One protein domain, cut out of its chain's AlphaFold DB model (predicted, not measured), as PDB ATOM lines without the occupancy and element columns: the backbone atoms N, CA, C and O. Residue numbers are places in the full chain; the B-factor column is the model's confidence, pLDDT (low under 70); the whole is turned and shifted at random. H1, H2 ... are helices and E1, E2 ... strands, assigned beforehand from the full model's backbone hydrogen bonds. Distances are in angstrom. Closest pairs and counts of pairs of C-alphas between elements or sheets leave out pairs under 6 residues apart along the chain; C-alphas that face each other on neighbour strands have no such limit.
ATOM      1  N   LEU A 225       9.507  39.625 -45.652       82.25
ATOM      2  CA  LEU A 225      10.947  39.550 -45.772       82.25
ATOM      3  C   LEU A 225      11.304  38.757 -47.031       82.25
ATOM      4  O   LEU A 225      10.978  37.576 -47.138       82.25
ATOM      5  N   THR A 226      11.984  39.403 -47.975       84.69
ATOM      6  CA  THR A 226      12.537  38.743 -49.158       84.69
ATOM      7  C   THR A 226      14.058  38.846 -49.180       84.69
ATOM      8  O   THR A 226      14.633  39.868 -48.805       84.69
ATOM      9  N   GLU A 227      14.724  37.778 -49.612       83.81
ATOM     10  CA  GLU A 227      16.157  37.761 -49.897       83.81
ATOM     11  C   GLU A 227      16.372  37.531 -51.390       83.81
ATOM     12  O   GLU A 227      15.748  36.669 -52.017       83.81
ATOM     13  N   THR A 228      17.273  38.318 -51.974       85.19
ATOM     14  CA  THR A 228      17.680  38.150 -53.365       85.19
ATOM     15  C   THR A 228      18.662  36.993 -53.460       85.19
ATOM     16  O   THR A 228      19.842  37.133 -53.138       85.19
ATOM     17  N   VAL A 229      18.193  35.852 -53.953       88.19
ATOM     18  CA  VAL A 229      19.051  34.703 -54.243       88.19
ATOM     19  C   VAL A 229      19.568  34.797 -55.669       88.19
ATOM     20  O   VAL A 229      18.822  35.024 -56.626       88.19
ATOM     21  N   PHE A 230      20.878  34.613 -55.799       86.44
ATOM     22  CA  PHE A 230      21.567  34.556 -57.077       86.44
ATOM     23  C   PHE A 230      21.636  33.103 -57.545       86.44
ATOM     24  O   PHE A 230      22.316  32.275 -56.941       86.44
ATOM     25  N   GLU A 231      20.941  32.800 -58.634       91.00
ATOM     26  CA  GLU A 231      20.976  31.501 -59.296       91.00
ATOM     27  C   GLU A 231      21.816  31.588 -60.578       91.00
ATOM     28  O   GLU A 231      21.752  32.569 -61.323       91.00
ATOM     29  N   GLY A 232      22.603  30.546 -60.851       86.00
ATOM     30  CA  GLY A 232      23.448  30.443 -62.043       86.00
ATOM     31  C   GLY A 232      24.948  30.553 -61.762       86.00
ATOM     32  O   GLY A 232      25.396  30.657 -60.622       86.00
ATOM     33  N   SER A 233      25.751  30.477 -62.825       80.44
ATOM     34  CA  SER A 233      27.214  30.491 -62.738       80.44
ATOM     35  C   SER A 233      27.766  31.816 -63.242       80.44
ATOM     36  O   SER A 233      27.466  32.256 -64.355       80.44
ATOM     37  N   LYS A 234      28.664  32.427 -62.455       81.44
ATOM     38  CA  LYS A 234      29.395  33.637 -62.873       81.44
ATOM     39  C   LYS A 234      30.246  33.380 -64.116       81.44
ATOM     40  O   LYS A 234      30.503  34.306 -64.877       81.44
ATOM     41  N   LYS A 235      30.686  32.132 -64.314       83.38
ATOM     42  CA  LYS A 235      31.518  31.729 -65.454       83.38
ATOM     43  C   LYS A 235      30.721  31.609 -66.751       83.38
ATOM     44  O   LYS A 235      31.301  31.768 -67.819       83.38
ATOM     45  N   ASP A 236      29.415  31.380 -66.654       86.00
ATOM     46  CA  ASP A 236      28.579  30.995 -67.793       86.00
ATOM     47  C   ASP A 236      27.730  32.181 -68.285       86.00
ATOM     48  O   ASP A 236      26.998  32.067 -69.264       86.00
ATOM     49  N   GLY A 237      27.791  33.322 -67.586       85.69
ATOM     50  CA  GLY A 237      26.978  34.506 -67.876       85.69
ATOM     51  C   GLY A 237      25.484  34.330 -67.572       85.69
ATOM     52  O   GLY A 237      24.687  35.187 -67.937       85.69
ATOM     53  N   THR A 238      25.085  33.248 -66.898       86.25
ATOM     54  CA  THR A 238      23.681  32.893 -66.618       86.25
ATOM     55  C   THR A 238      23.193  33.384 -65.254       86.25
ATOM     56  O   THR A 238      22.348  32.744 -64.634       86.25
ATOM     57  N   TYR A 239      23.712  34.517 -64.770       81.06
ATOM     58  CA  TYR A 239      23.288  35.106 -63.497       81.06
ATOM     59  C   TYR A 239      21.822  35.544 -63.573       81.06
ATOM     60  O   TYR A 239      21.466  36.416 -64.366       81.06
ATOM     61  N   ARG A 240      20.968  34.947 -62.741       87.88
ATOM     62  CA  ARG A 240      19.595  35.397 -62.512       87.88
ATOM     63  C   ARG A 240      19.413  35.692 -61.033       87.88
ATOM     64  O   ARG A 240      19.877  34.941 -60.183       87.88
ATOM     65  N   THR A 241      18.739  36.791 -60.733       87.50
ATOM     66  CA  THR A 241      18.285  37.108 -59.381       87.50
ATOM     67  C   THR A 241      16.826  36.715 -59.253       87.50
ATOM     68  O   THR A 241      16.024  37.026 -60.137       87.50
ATOM     69  N   ARG A 242      16.470  36.059 -58.152       90.19
ATOM     70  CA  ARG A 242      15.075  35.906 -57.739       90.19
ATOM     71  C   ARG A 242      14.938  36.360 -56.294       90.19
ATOM     72  O   ARG A 242      15.816  36.075 -55.485       90.19
ATOM     73  N   GLU A 243      13.843  37.027 -55.973       89.94
ATOM     74  CA  GLU A 243      13.471  37.261 -54.581       89.94
ATOM     75  C   GLU A 243      12.773  36.010 -54.044       89.94
ATOM     76  O   GLU A 243      11.834  35.502 -54.662       89.94
ATOM     77  N   ILE A 244      13.263  35.478 -52.927       90.31
ATOM     78  CA  ILE A 244      12.585  34.424 -52.169       90.31
ATOM     79  C   ILE A 244      12.078  34.989 -50.859       90.31
ATOM     80  O   ILE A 244      12.768  35.782 -50.230       90.31
ATOM     81  N   GLU A 245      10.895  34.558 -50.439       89.62
ATOM     82  CA  GLU A 245      10.414  34.829 -49.090       89.62
ATOM     83  C   GLU A 245      11.311  34.104 -48.081       89.62
ATOM     84  O   GLU A 245      11.651  32.929 -48.261       89.62
ATOM     85  N   VAL A 246      11.720  34.825 -47.045       87.75
ATOM     86  CA  VAL A 246      12.573  34.310 -45.981       87.75
ATOM     87  C   VAL A 246      11.750  34.137 -44.723       87.75
ATOM     88  O   VAL A 246      11.039  35.040 -44.286       87.75
ATOM     89  N   ASP A 247      11.889  32.971 -44.107       85.94
ATOM     90  CA  ASP A 247      11.338  32.721 -42.786       85.94
ATOM     91  C   ASP A 247      12.159  33.482 -41.725       85.94
ATOM     92  O   ASP A 247      13.260  33.064 -41.353       85.94
ATOM     93  N   GLU A 248      11.609  34.593 -41.220       78.25
ATOM     94  CA  GLU A 248      12.156  35.403 -40.113       78.25
ATOM     95  C   GLU A 248      12.368  34.594 -38.816       78.25
ATOM     96  O   GLU A 248      13.087  35.018 -37.899       78.25
ATOM     97  N   THR A 249      11.730  33.426 -38.694       81.88
ATOM     98  CA  THR A 249      11.908  32.522 -37.552       81.88
ATOM     99  C   THR A 249      13.079  31.557 -37.733       81.88
ATOM    100  O   THR A 249      13.513  30.946 -36.750       81.88
ATOM    101  N   SER A 250      13.650  31.464 -38.941       85.62
ATOM    102  CA  SER A 250      14.822  30.627 -39.198       85.62
ATOM    103  C   SER A 250      16.027  31.106 -38.384       85.62
ATOM    104  O   SER A 250      16.321  32.300 -38.259       85.62
ATOM    105  N   LYS A 251      16.746  30.150 -37.789       82.06
ATOM    106  CA  LYS A 251      17.922  30.450 -36.962       82.06
ATOM    107  C   LYS A 251      19.042  31.048 -37.802       82.06
ATOM    108  O   LYS A 251      19.764  31.913 -37.321       82.06
ATOM    109  N   GLU A 252      19.170  30.583 -39.039       81.81
ATOM    110  CA  GLU A 252      20.175  30.996 -40.007       81.81
ATOM    111  C   GLU A 252      20.018  32.476 -40.353       81.81
ATOM    112  O   GLU A 252      21.000  33.215 -40.295       81.81
ATOM    113  N   TRP A 253      18.786  32.919 -40.633       81.56
ATOM    114  CA  TRP A 253      18.516  34.320 -40.931       81.56
ATOM    115  C   TRP A 253      18.712  35.215 -39.706       81.56
ATOM    116  O   TRP A 253      19.410  36.225 -39.788       81.56
ATOM    117  N   ARG A 254      18.178  34.813 -38.541       77.50
ATOM    118  CA  ARG A 254      18.381  35.568 -37.292       77.50
ATOM    119  C   ARG A 254      19.853  35.704 -36.944       77.50
ATOM    120  O   ARG A 254      20.260  36.764 -36.496       77.50
ATOM    121  N   TYR A 255      20.655  34.663 -37.160       78.75
ATOM    122  CA  TYR A 255      22.091  34.701 -36.901       78.75
ATOM    123  C   TYR A 255      22.834  35.619 -37.881       78.75
ATOM    124  O   TYR A 255      23.686  36.401 -37.456       78.75
ATOM    125  N   SER A 256      22.509  35.568 -39.179       77.94
ATOM    126  CA  SER A 256      23.151  36.421 -40.191       77.94
ATOM    127  C   SER A 256      22.761  37.894 -40.068       77.94
ATOM    128  O   SER A 256      23.570  38.760 -40.399       77.94
ATOM    129  N   HIS A 257      21.578  38.177 -39.517       75.50
ATOM    130  CA  HIS A 257      21.049  39.527 -39.342       75.50
ATOM    131  C   HIS A 257      20.998  39.969 -37.880       75.50
ATOM    132  O   HIS A 257      20.414  41.009 -37.606       75.50
ATOM    133  N   GLN A 258      21.632  39.256 -36.935       71.81
ATOM    134  CA  GLN A 258      21.516  39.539 -35.489       71.81
ATOM    135  C   GLN A 258      21.955  40.963 -35.083       71.81
ATOM    136  O   GLN A 258      21.594  41.434 -34.009       71.81
ATOM    137  N   PHE A 259      22.703  41.649 -35.952       69.06
ATOM    138  CA  PHE A 259      23.144  43.036 -35.777       69.06
ATOM    139  C   PHE A 259      22.493  44.022 -36.762       69.06
ATOM    140  O   PHE A 259      22.729  45.219 -36.664       69.06
ATOM    141  N   ASP A 260      21.688  43.535 -37.708       69.81
ATOM    142  CA  ASP A 260      20.943  44.361 -38.656       69.81
ATOM    143  C   ASP A 260      19.521  44.599 -38.127       69.81
ATOM    144  O   ASP A 260      18.582  43.834 -38.372       69.81
ATOM    145  N   TRP A 261      19.401  45.656 -37.324       64.75
ATOM    146  CA  TRP A 261      18.173  46.029 -36.625       64.75
ATOM    147  C   TRP A 261      17.005  46.323 -37.569       64.75
ATOM    148  O   TRP A 261      15.883  45.903 -37.289       64.75
ATOM    149  N   ASP A 262      17.246  47.010 -38.687       67.19
ATOM    150  CA  ASP A 262      16.178  47.319 -39.645       67.19
ATOM    151  C   ASP A 262      15.674  46.074 -40.359       67.19
ATOM    152  O   ASP A 262      14.492  46.001 -40.695       67.19
ATOM    153  N   SER A 263      16.562  45.108 -40.597       71.38
ATOM    154  CA  SER A 263      16.177  43.828 -41.175       71.38
ATOM    155  C   SER A 263      15.323  43.023 -40.194       71.38
ATOM    156  O   SER A 263      14.267  42.538 -40.588       71.38
ATOM    157  N   GLN A 264      15.709  42.941 -38.913       67.19
ATOM    158  CA  GLN A 264      14.965  42.206 -37.873       67.19
ATOM    159  C   GLN A 264      13.571  42.771 -37.576       67.19
ATOM    160  O   GLN A 264      12.606  42.014 -37.479       67.19
ATOM    161  N   TYR A 265      13.467  44.092 -37.446       71.38
ATOM    162  CA  TYR A 265      12.249  44.776 -36.996       71.38
ATOM    163  C   TYR A 265      11.637  45.613 -38.122       71.38
ATOM    164  O   TYR A 265      11.085  46.698 -37.914       71.38
ATOM    165  N   ARG A 266      11.772  45.126 -39.361       76.38
ATOM    166  CA  ARG A 266      11.319  45.828 -40.557       76.38
ATOM    167  C   ARG A 266       9.834  46.145 -40.452       76.38
ATOM    168  O   ARG A 266       9.024  45.255 -40.247       76.38
ATOM    169  N   GLY A 267       9.463  47.411 -40.624       82.31
ATOM    170  CA  GLY A 267       8.059  47.827 -40.544       82.31
ATOM    171  C   GLY A 267       7.496  47.946 -39.122       82.31
ATOM    172  O   GLY A 267       6.326  48.285 -38.981       82.31
TER     173      GLY A 267
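This is residues 225 to 267 of the 844 residues of an uncharacterized protein of Rhodotorula sp. JG-1b (UniProt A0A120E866). Picture a long hairpin of two strands, E1 and E2, with its loop, residues 232 to 239, at one end of the rod and two short helices, H1 and H2, in a small loose group at the other. The printed part has 43 residues, with two named strands and two named helices in the order E1, E2, H1, H2. The sheet, E1 - E2, is antiparallel, and the class is mixed, helices and strands. The whole is loose, with a radius of gyration of the C-alphas of 13.1 A, and spans 37 by 18 by 16 A.

Find C-alpha 226 at (12.537, 38.743, -49.158); from there strand E1, residues 226 to 231, runs 15.0 A. Strand E2, residues 240 to 245, runs 16.3 A and ends at C-alpha 245, at (10.414, 34.829, -49.090). Look next at helix H1, residues 251 to 256, 8.6 A long. Helix H2, residues 261 to 264, is 5.1 A long and ends at C-alpha 264, at (14.965, 42.206, -37.873).

Begin with the hairpin of E1 and E2, antiparallel at 148 degrees between their directions. Look at N 229 and O 242, 2.8 A apart, and N 244 and O 227, 2.9 A apart, both within hydrogen-bond range. A tight link of 5 residues joins E2 to H1. H1 and H2 are close but not clearly touching; their closest C-alphas, of Arg 254 and Gln 264, are 7.5 A apart. E1 is apart from both helices, and E2 is apart from H2. In H1 every O i to N i+4 pair is within hydrogen-bond range; H2 is too short for such a pair.

The two C-alphas farthest apart, of Asp 236 and Gly 267, are 38.0 A from each other. The printed part has no cut and no long link. The mean pLDDT of the printed part is 81.2; look for values under 70 at residues 259 to 262 and residue 264.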